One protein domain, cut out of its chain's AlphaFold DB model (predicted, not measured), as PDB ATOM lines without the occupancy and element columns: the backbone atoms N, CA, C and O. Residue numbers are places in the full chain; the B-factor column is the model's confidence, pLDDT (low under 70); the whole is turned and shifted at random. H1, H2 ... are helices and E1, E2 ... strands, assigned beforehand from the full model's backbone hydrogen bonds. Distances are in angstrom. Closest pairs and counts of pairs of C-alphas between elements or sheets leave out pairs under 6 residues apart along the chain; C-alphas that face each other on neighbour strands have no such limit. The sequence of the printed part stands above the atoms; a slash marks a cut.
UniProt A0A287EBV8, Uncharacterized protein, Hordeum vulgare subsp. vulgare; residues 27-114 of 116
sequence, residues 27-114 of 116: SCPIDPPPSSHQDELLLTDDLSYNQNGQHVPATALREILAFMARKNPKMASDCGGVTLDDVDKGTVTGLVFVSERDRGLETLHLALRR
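This is residues 27 to 114 of the 116 residues of an uncharacterized protein of Hordeum vulgare subsp. vulgare (UniProt A0A287EBV8). The main feature is a long two-stranded hairpin, E2 and E3, which the short strand E1 widens into a small sheet along E2; helix H1 crosses slantwise over one face of this sheet, near the end away from the hairpin's turn. The short helices H2 and H3 pack on H1, and a long stretch with no named element, residues 27 to 53, winds in a wide loop before E1. The printed part has 88 residues, with three named helices and three named strands in the order E1 H1 H2 H3 E2 E3; the sheet order is E1 E2 E3, all antiparallel. The class is mixed, helices and strands, and the whole is compact, with a radius of gyration of the C-alphas of 13.6 A and spans of 38 by 29 by 22 A.

Begin at E2, residues 93 to 102, the inner strand. It forms a hairpin with the edge strand E3, residues 105 to 113, antiparallel at 157 degrees between directions; look for N 97 and O 109, 2.8 A apart, and N 113 and O 93, also 2.8 A, within hydrogen-bond range. The other edge strand is E1, residues 54 to 56, antiparallel to E2 at 124 degrees, with N 56 and O 94 at 2.9 A, within hydrogen-bond range. H1, residues 58 to 71, is on the sheet at a height of 11.2 A; it lies over E2 and, only just, over E3, on which 3 of its C-alphas fall. On the local plane its line stands at 59.7 degrees to E2, only just slantwise to the strands. The closest C-alphas of H1 and E2 are those of Leu 61 and Gly 94, 6.7 A apart. H3, residues 84 to 88, touches H1, closest at the C-alphas of Arg 62 and Leu 84, 5.8 A. H2, residues 75 to 78, touches H1 at residues 65 to 69 alone, closest at the C-alphas of Ala 69 and Ala 76, 5.8 A. H2 and H3 are apart, and neither is on the sheet. In H1 and H3 every O i to N i+4 pair is within hydrogen-bond range; H2 is too short for such a pair.

Find C-alpha 54 at (95.255, 117.990, 24.597), where E1 begins. H1 runs 19.9 A from C-alpha 58 to C-alpha 71 at (99.939, 95.341, 18.174). E2 covers 27.4 A, and E3 covers 25.8 A, ending at C-alpha 113 at (89.899, 108.399, 31.671).

The C-alphas farthest apart are those of Lys 89 and Arg 103, 38.6 A. The printed part has no cut, and the five links between named elements are tight. The mean pLDDT of the printed part is 74.3; look for values under 70 at residues 30 to 34, 37, 44 to 53, 74 to 81 and 99 to 103.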
ATOM      1  N   SER A  27     101.028 109.731  36.100       74.81
ATOM      2  CA  SER A  27     100.084 108.721  35.614       74.81
ATOM      3  C   SER A  27     100.583 107.309  35.877       74.81
ATOM      4  O   SER A  27     101.786 107.060  35.813       74.81
ATOM      5  N   CYS A  28      99.667 106.371  36.092       78.25
ATOM      6  CA  CYS A  28     100.028 104.964  36.187       78.25
ATOM      7  C   CYS A  28     100.241 104.339  34.799       78.25
ATOM      8  O   CYS A  28      99.430 104.578  33.895       78.25
ATOM      9  N   PRO A  29     101.275 103.499  34.626       73.62
ATOM     10  CA  PRO A  29     101.435 102.707  33.418       73.62
ATOM     11  C   PRO A  29     100.288 101.702  33.279       73.62
ATOM     12  O   PRO A  29      99.707 101.244  34.254       73.62
ATOM     13  N   ILE A  30      99.952 101.365  32.038       69.44
ATOM     14  CA  ILE A  30      98.913 100.372  31.734       69.44
ATOM     15  C   ILE A  30      99.471  98.948  31.855       69.44
ATOM     16  O   ILE A  30      98.748  98.033  32.234       69.44
ATOM     17  N   ASP A  31     100.755  98.771  31.544       65.06
ATOM     18  CA  ASP A  31     101.452  97.491  31.610       65.06
ATOM     19  C   ASP A  31     102.846  97.694  32.240       65.06
ATOM     20  O   ASP A  31     103.662  98.427  31.665       65.06
ATOM     21  N   PRO A  32     103.128  97.098  33.412       66.81
ATOM     22  CA  PRO A  32     102.194  96.338  34.248       66.81
ATOM     23  C   PRO A  32     101.108  97.248  34.857       66.81
ATOM     24  O   PRO A  32     101.390  98.413  35.146       66.81
ATOM     25  N   PRO A  33      99.879  96.743  35.077       66.44
ATOM     26  CA  PRO A  33      98.837  97.514  35.743       66.44
ATOM     27  C   PRO A  33      99.288  97.898  37.162       66.44
ATOM     28  O   PRO A  33      99.885  97.070  37.862       66.44
ATOM     29  N   PRO A  34      99.009  99.135  37.606       69.69
ATOM     30  CA  PRO A  34      99.478  99.631  38.889       69.69
ATOM     31  C   PRO A  34      98.822  98.834  40.015       69.69
ATOM     32  O   PRO A  34      97.610  98.606  40.022       69.69
ATOM     33  N   SER A  35      99.625  98.425  40.987       70.94
ATOM     34  CA  SER A  35      99.141  97.792  42.215       70.94
ATOM     35  C   SER A  35      98.812  98.836  43.286       70.94
ATOM     36  O   SER A  35      98.034  98.563  44.200       70.94
ATOM     37  N   SER A  36      99.397 100.033  43.182       72.56
ATOM     38  CA  SER A  36      99.242 101.134  44.130       72.56
ATOM     39  C   SER A  36      99.365 102.497  43.443       72.56
ATOM     40  O   SER A  36      99.990 102.627  42.395       72.56
ATOM     41  N   HIS A  37      98.847 103.547  44.086       66.75
ATOM     42  CA  HIS A  37      99.103 104.945  43.704       66.75
ATOM     43  C   HIS A  37     100.595 105.316  43.716       66.75
ATOM     44  O   HIS A  37     100.994 106.303  43.118       66.75
ATOM     45  N   GLN A  38     101.438 104.533  44.390       73.75
ATOM     46  CA  GLN A  38     102.892 104.728  44.374       73.75
ATOM     47  C   GLN A  38     103.545 104.320  43.045       73.75
ATOM     48  O   GLN A  38     104.696 104.677  42.815       73.75
ATOM     49  N   ASP A  39     102.815 103.614  42.174       76.81
ATOM     50  CA  ASP A  39     103.265 103.245  40.826       76.81
ATOM     51  C   ASP A  39     103.008 104.370  39.800       76.81
ATOM     52  O   ASP A  39     103.236 104.198  38.601       76.81
ATOM     53  N   GLU A  40     102.502 105.520  40.256       78.75
ATOM     54  CA  GLU A  40     102.352 106.719  39.442       78.75
ATOM     55  C   GLU A  40     103.731 107.225  38.983       78.75
ATOM     56  O   GLU A  40     104.615 107.527  39.785       78.75
ATOM     57  N   LEU A  41     103.913 107.336  37.668       77.81
ATOM     58  CA  LEU A  41     105.143 107.811  37.043       77.81
ATOM     59  C   LEU A  41     105.007 109.277  36.641       77.81
ATOM     60  O   LEU A  41     103.973 109.692  36.112       77.81
ATOM     61  N   LEU A  42     106.076 110.044  36.857       77.56
ATOM     62  CA  LEU A  42     106.185 111.419  36.385       77.56
ATOM     63  C   LEU A  42     106.288 111.427  34.852       77.56
ATOM     64  O   LEU A  42     107.164 110.791  34.274       77.56
ATOM     65  N   LEU A  43     105.380 112.149  34.202       72.56
ATOM     66  CA  LEU A  43     105.322 112.325  32.749       72.56
ATOM     67  C   LEU A  43     106.055 113.582  32.263       72.56
ATOM     68  O   LEU A  43     106.175 113.805  31.059       72.56
ATOM     69  N   THR A  44     106.497 114.430  33.190       69.44
ATOM     70  CA  THR A  44     107.263 115.643  32.905       69.44
ATOM     71  C   THR A  44     108.741 115.416  33.195       69.44
ATOM     72  O   THR A  44     109.095 114.738  34.150       69.44
ATOM     73  N   ASP A  45     109.604 116.004  32.380       67.38
ATOM     74  CA  ASP A  45     111.059 115.827  32.415       67.38
ATOM     75  C   ASP A  45     111.792 116.987  33.106       67.38
ATOM     76  O   ASP A  45     113.016 117.020  33.108       67.38
ATOM     77  N   ASP A  46     111.052 117.966  33.640       65.31
ATOM     78  CA  ASP A  46     111.544 119.244  34.189       65.31
ATOM     79  C   ASP A  46     112.420 120.080  33.222       65.31
ATOM     80  O   ASP A  46     112.879 121.170  33.571       65.31
ATOM     81  N   LEU A  47     112.618 119.606  31.987       64.25
ATOM     82  CA  LEU A  47     113.494 120.178  30.963       64.25
ATOM     83  C   LEU A  47     112.690 120.802  29.823       64.25
ATOM     84  O   LEU A  47     113.024 121.883  29.328       64.25
ATOM     85  N   SER A  48     111.619 120.132  29.414       60.38
ATOM     86  CA  SER A  48     110.750 120.536  28.322       60.38
ATOM     87  C   SER A  48     109.454 121.104  28.897       60.38
ATOM     88  O   SER A  48     108.828 120.529  29.789       60.38
ATOM     89  N   TYR A  49     109.005 122.244  28.369       58.03
ATOM     90  CA  TYR A  49     107.711 122.834  28.729       58.03
ATOM     91  C   TYR A  49     106.551 122.024  28.135       58.03
ATOM     92  O   TYR A  49     105.851 122.464  27.224       58.03
ATOM     93  N   ASN A  50     106.332 120.827  28.669       57.84
ATOM     94  CA  ASN A  50     105.341 119.869  28.205       57.84
ATOM     95  C   ASN A  50     103.996 120.108  28.902       57.84
ATOM     96  O   ASN A  50     103.487 119.269  29.635       57.84
ATOM     97  N   GLN A  51     103.404 121.287  28.684       57.38
ATOM     98  CA  GLN A  51     102.054 121.614  29.180       57.38
ATOM     99  C   GLN A  51     100.949 121.338  28.148       57.38
ATOM    100  O   GLN A  51      99.830 121.839  28.254       57.38
ATOM    101  N   ASN A  52     101.240 120.509  27.149       65.12
ATOM    102  CA  ASN A  52     100.314 120.195  26.068       65.12
ATOM    103  C   ASN A  52      99.464 118.976  26.436       65.12
ATOM    104  O   ASN A  52      99.627 117.912  25.855       65.12
ATOM    105  N   GLY A  53      98.574 119.121  27.419       68.38
ATOM    106  CA  GLY A  53      97.515 118.147  27.684       68.38
ATOM    107  C   GLY A  53      96.334 118.404  26.756       68.38
ATOM    108  O   GLY A  53      95.442 119.180  27.100       68.38
ATOM    109  N   GLN A  54      96.339 117.804  25.565       76.00
ATOM    110  CA  GLN A  54      95.255 117.990  24.597       76.00
ATOM    111  C   GLN A  54      94.245 116.850  24.654       76.00
ATOM    112  O   GLN A  54      94.592 115.676  24.775       76.00
ATOM    113  N   HIS A  55      92.968 117.209  24.537       80.56
ATOM    114  CA  HIS A  55      91.895 116.236  24.400       80.56
ATOM    115  C   HIS A  55      92.015 115.504  23.063       80.56
ATOM    116  O   HIS A  55      92.079 116.136  22.008       80.56
ATOM    117  N   VAL A  56      91.989 114.174  23.105       83.75
ATOM    118  CA  VAL A  56      91.997 113.344  21.901       83.75
ATOM    119  C   VAL A  56      90.561 113.202  21.391       83.75
ATOM    120  O   VAL A  56      89.702 112.709  22.126       83.75
ATOM    121  N   PRO A  57      90.255 113.613  20.146       87.06
ATOM    122  CA  PRO A  57      88.937 113.395  19.558       87.06
ATOM    123  C   PRO A  57      88.559 111.909  19.560       87.06
ATOM    124  O   PRO A  57      89.412 111.057  19.324       87.06
ATOM    125  N   ALA A  58      87.276 111.593  19.760       83.19
ATOM    126  CA  ALA A  58      86.801 110.208  19.857       83.19
ATOM    127  C   ALA A  58      87.178 109.354  18.631       83.19
ATOM    128  O   ALA A  58      87.576 108.201  18.771       83.19
ATOM    129  N   THR A  59      87.136 109.940  17.429       86.81
ATOM    130  CA  THR A  59      87.547 109.273  16.185       86.81
ATOM    131  C   THR A  59      89.018 108.862  16.207       86.81
ATOM    132  O   THR A  59      89.334 107.705  15.937       86.81
ATOM    133  N   ALA A  60      89.908 109.778  16.594       86.56
ATOM    134  CA  ALA A  60      91.336 109.506  16.719       86.56
ATOM    135  C   ALA A  60      91.620 108.506  17.849       86.56
ATOM    136  O   ALA A  60      92.412 107.584  17.679       86.56
ATOM    137  N   LEU A  61      90.926 108.636  18.984       85.69
ATOM    138  CA  LEU A  61      91.068 107.723  20.117       85.69
ATOM    139  C   LEU A  61      90.699 106.285  19.735       85.69
ATOM    140  O   LEU A  61      91.418 105.347  20.081       85.69
ATOM    141  N   ARG A  62      89.616 106.113  18.969       85.12
ATOM    142  CA  ARG A  62      89.175 104.817  18.444       85.12
ATOM    143  C   ARG A  62      90.234 104.181  17.546       85.12
ATOM    144  O   ARG A  62      90.518 102.994  17.691       85.12
ATOM    145  N   GLU A  63      90.836 104.950  16.641       88.44
ATOM    146  CA  GLU A  63      91.897 104.447  15.760       88.44
ATOM    147  C   GLU A  63      93.157 104.055  16.534       88.44
ATOM    148  O   GLU A  63      93.713 102.983  16.288       88.44
ATOM    149  N   ILE A  64      93.570 104.872  17.505       84.62
ATOM    150  CA  ILE A  64      94.731 104.585  18.352       84.62
ATOM    151  C   ILE A  64      94.506 103.291  19.140       84.62
ATOM    152  O   ILE A  64      95.361 102.406  19.128       84.62
ATOM    153  N   LEU A  65      93.338 103.129  19.766       82.12
ATOM    154  CA  LEU A  65      93.000 101.908  20.500       82.12
ATOM    155  C   LEU A  65      92.927 100.687  19.579       82.12
ATOM    156  O   LEU A  65      93.439  99.627  19.932       82.12
ATOM    157  N   ALA A  66      92.364 100.827  18.376       84.44
ATOM    158  CA  ALA A  66      92.334  99.747  17.394       84.44
ATOM    159  C   ALA A  66      93.746  99.345  16.934       84.44
ATOM    160  O   ALA A  66      94.040  98.156  16.790       84.44
ATOM    161  N   PHE A  67      94.639 100.317  16.728       84.19
ATOM    162  CA  PHE A  67      96.041 100.066  16.404       84.19
ATOM    163  C   PHE A  67      96.770  99.358  17.554       84.19
ATOM    164  O   PHE A  67      97.445  98.351  17.326       84.19
ATOM    165  N   MET A  68      96.596  99.830  18.792       78.69
ATOM    166  CA  MET A  68      97.208  99.211  19.970       78.69
ATOM    167  C   MET A  68      96.700  97.784  20.191       78.69
ATOM    168  O   MET A  68      97.512  96.889  20.410       78.69
ATOM    169  N   ALA A  69      95.397  97.538  20.027       78.31
ATOM    170  CA  ALA A  69      94.809  96.203  20.137       78.31
ATOM    171  C   ALA A  69      95.372  95.218  19.097       78.31
ATOM    172  O   ALA A  69      95.570  94.043  19.402       78.31
ATOM    173  N   ARG A  70      95.679  95.684  17.875       80.62
ATOM    174  CA  ARG A  70      96.357  94.862  16.854       80.62
ATOM    175  C   ARG A  70      97.797  94.531  17.239       80.62
ATOM    176  O   ARG A  70      98.247  93.419  16.983       80.62
ATOM    177  N   LYS A  71      98.524  95.498  17.808       78.38
ATOM    178  CA  LYS A  71      99.939  95.341  18.174       78.38
ATOM    179  C   LYS A  71     100.116  94.475  19.421       78.38
ATOM    180  O   LYS A  71     101.048  93.678  19.477       78.38
ATOM    181  N   ASN A  72      99.235  94.626  20.404       71.88
ATOM    182  CA  ASN A  72      99.235  93.828  21.618       71.88
ATOM    183  C   ASN A  72      97.786  93.549  22.065       71.88
ATOM    184  O   ASN A  72      97.172  94.390  22.721       71.88
ATOM    185  N   PRO A  73      97.230  92.364  21.755       70.12
ATOM    186  CA  PRO A  73      95.850  92.013  22.101       70.12
ATOM    187  C   PRO A  73      95.562  92.050  23.607       70.12
ATOM    188  O   PRO A  73      94.419  92.254  24.009       70.12
ATOM    189  N   LYS A  74      96.594  91.865  24.443       66.38
ATOM    190  CA  LYS A  74      96.473  91.915  25.905       66.38
ATOM    191  C   LYS A  74      96.300  93.340  26.431       66.38
ATOM    192  O   LYS A  74      95.559  93.525  27.389       66.38
ATOM    193  N   MET A  75      96.810  94.349  25.713       64.19
ATOM    194  CA  MET A  75      96.669  95.753  26.119       64.19
ATOM    195  C   MET A  75      95.216  96.205  26.232       64.19
ATOM    196  O   MET A  75      94.941  97.086  27.029       64.19
ATOM    197  N   ALA A  76      94.274  95.638  25.473       59.78
ATOM    198  CA  ALA A  76      92.857  95.981  25.639       59.78
ATOM    199  C   ALA A  76      92.327  95.553  27.022       59.78
ATOM    200  O   ALA A  76      91.550  96.278  27.643       59.78
ATOM    201  N   SER A  77      92.796  94.404  27.520       61.09
ATOM    202  CA  SER A  77      92.519  93.921  28.873       61.09
ATOM    203  C   SER A  77      93.251  94.764  29.918       61.09
ATOM    204  O   SER A  77      92.643  95.158  30.910       61.09
ATOM    205  N   ASP A  78      94.516  95.102  29.656       60.84
ATOM    206  CA  ASP A  78      95.380  95.848  30.583       60.84
ATOM    207  C   ASP A  78      95.000  97.337  30.666       60.84
ATOM    208  O   ASP A  78      95.094  97.949  31.726       60.84
ATOM    209  N   CYS A  79      94.406  97.903  29.605       62.03
ATOM    210  CA  CYS A  79      93.674  99.179  29.615       62.03
ATOM    211  C   CYS A  79      92.362  99.060  30.420       62.03
ATOM    212  O   CYS A  79      91.340  99.626  30.041       62.03
ATOM    213  N   GLY A  80      92.326  98.236  31.467       62.31
ATOM    214  CA  GLY A  80      91.167  97.911  32.290       62.31
ATOM    215  C   GLY A  80      89.931  97.439  31.519       62.31
ATOM    216  O   GLY A  80      88.829  97.689  31.996       62.31
ATOM    217  N   GLY A  81      90.076  96.887  30.309       67.69
ATOM    218  CA  GLY A  81      88.962  96.455  29.455       67.69
ATOM    219  C   GLY A  81      88.312  97.547  28.593       67.69
ATOM    220  O   GLY A  81      87.102  97.501  28.400       67.69
ATOM    221  N   VAL A  82      89.054  98.563  28.112       73.06
ATOM    222  CA  VAL A  82      88.467  99.621  27.253       73.06
ATOM    223  C   VAL A  82      88.113  98.983  25.919       73.06
ATOM    224  O   VAL A  82      88.987  98.471  25.218       73.06
ATOM    225  N   THR A  83      86.843  99.069  25.539       76.69
ATOM    226  CA  THR A  83      86.383  98.669  24.214       76.69
ATOM    227  C   THR A  83      86.224  99.885  23.303       76.69
ATOM    228  O   THR A  83      86.106 101.024  23.755       76.69
ATOM    229  N   LEU A  84      86.209  99.658  21.988       81.38
ATOM    230  CA  LEU A  84      85.942 100.731  21.020       81.38
ATOM    231  C   LEU A  84      84.522 101.299  21.178       81.38
ATOM    232  O   LEU A  84      84.310 102.485  20.946       81.38
ATOM    233  N   ASP A  85      83.577 100.473  21.631       82.62
ATOM    234  CA  ASP A  85      82.195 100.875  21.906       82.62
ATOM    235  C   ASP A  85      82.112 101.879  23.071       82.62
ATOM    236  O   ASP A  85      81.313 102.814  23.030       82.62
ATOM    237  N   ASP A  86      83.002 101.769  24.063       80.06
ATOM    238  CA  ASP A  86      83.092 102.740  25.161       80.06
ATOM    239  C   ASP A  86      83.544 104.128  24.685       80.06
ATOM    240  O   ASP A  86      83.166 105.143  25.276       80.06
ATOM    241  N   VAL A  87      84.342 104.188  23.615       83.12
ATOM    242  CA  VAL A  87      84.761 105.447  22.983       83.12
ATOM    243  C   VAL A  87      83.619 106.040  22.172       83.12
ATOM    244  O   VAL A  87      83.344 107.232  22.292       83.12
ATOM    245  N   ASP A  88      82.924 105.210  21.390       82.56
ATOM    246  CA  ASP A  88      81.789 105.640  20.566       82.56
ATOM    247  C   ASP A  88      80.629 106.171  21.434       82.56
ATOM    248  O   ASP A  88      79.953 107.132  21.062       82.56
ATOM    249  N   LYS A  89      80.443 105.610  22.636       82.38
ATOM    250  CA  LYS A  89      79.485 106.092  23.648       82.38
ATOM    251  C   LYS A  89      79.956 107.326  24.423       82.38
ATOM    252  O   LYS A  89      79.169 107.909  25.165       82.38
ATOM    253  N   GLY A  90      81.222 107.725  24.282       79.25
ATOM    254  CA  GLY A  90      81.827 108.819  25.048       79.25
ATOM    255  C   GLY A  90      82.069 108.492  26.527       79.25
ATOM    256  O   GLY A  90      82.358 109.392  27.316       79.25
ATOM    257  N   THR A  91      81.961 107.217  26.909       82.50
ATOM    258  CA  THR A  91      82.270 106.730  28.259       82.50
ATOM    259  C   THR A  91      83.771 106.800  28.518       82.50
ATOM    260  O   THR A  91      84.195 107.102  29.625       82.50
ATOM    261  N   VAL A  92      84.604 106.565  27.505       82.38
ATOM    262  CA  VAL A  92      86.061 106.692  27.619       82.38
ATOM    263  C   VAL A  92      86.527 107.959  26.916       82.38
ATOM    264  O   VAL A  92      86.197 108.207  25.759       82.38
ATOM    265  N   THR A  93      87.335 108.752  27.619       82.56
ATOM    266  CA  THR A  93      87.988 109.952  27.074       82.56
ATOM    267  C   THR A  93      89.502 109.810  27.163       82.56
ATOM    268  O   THR A  93      90.007 109.090  28.025       82.56
ATOM    269  N   GLY A  94      90.226 110.473  26.263       83.25
ATOM    270  CA  GLY A  94      91.682 110.405  26.185       83.25
ATOM    271  C   GLY A  94      92.319 111.787  26.251       83.25
ATOM    272  O   GLY A  94      91.821 112.734  25.638       83.25
ATOM    273  N   LEU A  95      93.434 111.889  26.966       82.62
ATOM    274  CA  LEU A  95      94.328 113.043  26.939       82.62
ATOM    275  C   LEU A  95      95.680 112.599  26.393       82.62
ATOM    276  O   LEU A  95      96.206 111.574  26.824       82.62
ATOM    277  N   VAL A  96      96.228 113.360  25.451       80.62
ATOM    278  CA  VAL A  96      97.580 113.144  24.936       80.62
ATOM    279  C   VAL A  96      98.518 114.198  25.502       80.62
ATOM    280  O   VAL A  96      98.172 115.379  25.542       80.62
ATOM    281  N   PHE A  97      99.696 113.750  25.917       76.69
ATOM    282  CA  PHE A  97     100.815 114.569  26.355       76.69
ATOM    283  C   PHE A  97     102.024 114.221  25.501       76.69
ATOM    284  O   PHE A  97     102.263 113.055  25.198       76.69
ATOM    285  N   VAL A  98     102.789 115.231  25.116       72.50
ATOM    286  CA  VAL A  98     104.077 115.039  24.449       72.50
ATOM    287  C   VAL A  98     105.145 115.213  25.514       72.50
ATOM    288  O   VAL A  98     105.165 116.259  26.158       72.50
ATOM    289  N   SER A  99     105.957 114.190  25.745       68.06
ATOM    290  CA  SER A  99     107.094 114.236  26.661       68.06
ATOM    291  C   SER A  99     108.417 114.363  25.900       68.06
ATOM    292  O   SER A  99     108.425 114.681  24.708       68.06
ATOM    293  N   GLU A 100     109.518 114.168  26.632       67.00
ATOM    294  CA  GLU A 100     110.920 114.300  26.234       67.00
ATOM    295  C   GLU A 100     111.207 114.134  24.748       67.00
ATOM    296  O   GLU A 100     110.791 113.176  24.091       67.00
ATOM    297  N   ARG A 101     112.069 115.029  24.266       65.56
ATOM    298  CA  ARG A 101     112.834 114.809  23.045       65.56
ATOM    299  C   ARG A 101     114.075 113.980  23.361       65.56
ATOM    300  O   ARG A 101     115.183 114.514  23.350       65.56
ATOM    301  N   ASP A 102     113.914 112.684  23.614       63.53
ATOM    302  CA  ASP A 102     115.075 111.792  23.709       63.53
ATOM    303  C   ASP A 102     115.591 111.477  22.301       63.53
ATOM    304  O   ASP A 102     114.847 111.045  21.419       63.53
ATOM    305  N   ARG A 103     116.880 111.736  22.059       69.19
ATOM    306  CA  ARG A 103     117.556 111.464  20.770       69.19
ATOM    307  C   ARG A 103     116.848 112.058  19.540       69.19
ATOM    308  O   ARG A 103     116.985 111.541  18.432       69.19
ATOM    309  N   GLY A 104     116.116 113.157  19.725       70.69
ATOM    310  CA  GLY A 104     115.361 113.822  18.659       70.69
ATOM    311  C   GLY A 104     113.993 113.205  18.346       70.69
ATOM    312  O   GLY A 104     113.391 113.588  17.345       70.69
ATOM    313  N   LEU A 105     113.494 112.285  19.177       70.69
ATOM    314  CA  LEU A 105     112.146 111.725  19.086       70.69
ATOM    315  C   LEU A 105     111.292 112.208  20.255       70.69
ATOM    316  O   LEU A 105     111.736 112.184  21.394       70.69
ATOM    317  N   GLU A 106     110.064 112.620  19.958       71.50
ATOM    318  CA  GLU A 106     109.065 112.995  20.958       71.50
ATOM    319  C   GLU A 106     108.262 111.759  21.375       71.50
ATOM    320  O   GLU A 106     107.760 111.019  20.521       71.50
ATOM    321  N   THR A 107     108.116 111.537  22.679       75.75
ATOM    322  CA  THR A 107     107.284 110.443  23.198       75.75
ATOM    323  C   THR A 107     105.866 110.942  23.466       75.75
ATOM    324  O   THR A 107     105.658 111.934  24.155       75.75
ATOM    325  N   LEU A 108     104.858 110.261  22.916       78.06
ATOM    326  CA  LEU A 108     103.450 110.595  23.139       78.06
ATOM    327  C   LEU A 108     102.869 109.708  24.244       78.06
ATOM    328  O   LEU A 108     102.716 108.501  24.058       78.06
ATOM    329  N   HIS A 109     102.496 110.309  25.369       78.94
ATOM    330  CA  HIS A 109     101.760 109.642  26.438       78.94
ATOM    331  C   HIS A 109     100.262 109.822  26.232       78.94
ATOM    332  O   HIS A 109      99.772 110.945  26.134       78.94
ATOM    333  N   LEU A 110      99.523 108.715  26.203       80.31
ATOM    334  CA  LEU A 110      98.066 108.718  26.144       80.31
ATOM    335  C   LEU A 110      97.505 108.271  27.495       80.31
ATOM    336  O   LEU A 110      97.651 107.111  27.874       80.31
ATOM    337  N   ALA A 111      96.828 109.176  28.192       80.56
ATOM    338  CA  ALA A 111      96.090 108.866  29.407       80.56
ATOM    339  C   ALA A 111      94.616 108.611  29.072       80.56
ATOM    340  O   ALA A 111      93.961 109.442  28.440       80.56
ATOM    341  N   LEU A 112      94.086 107.470  29.511       80.50
ATOM    342  CA  LEU A 112      92.674 107.117  29.359       80.50
ATOM    343  C   LEU A 112      91.928 107.424  30.656       80.50
ATOM    344  O   LEU A 112      92.350 107.022  31.737       80.50
ATOM    345  N   ARG A 113      90.788 108.104  30.547       77.31
ATOM    346  CA  ARG A 113      89.899 108.399  31.671       77.31
ATOM    347  C   ARG A 113      88.546 107.738  31.463       77.31
ATOM    348  O   ARG A 113      87.899 107.948  30.434       77.31
ATOM    349  N   ARG A 114      88.093 107.028  32.496       72.12
ATOM    350  CA  ARG A 114      86.722 106.532  32.641       72.12
ATOM    351  C   ARG A 114      85.971 107.310  33.724       72.12
ATOM    352  O   ARG A 114      86.604 107.761  34.680       72.12
TER     353      ARG A 114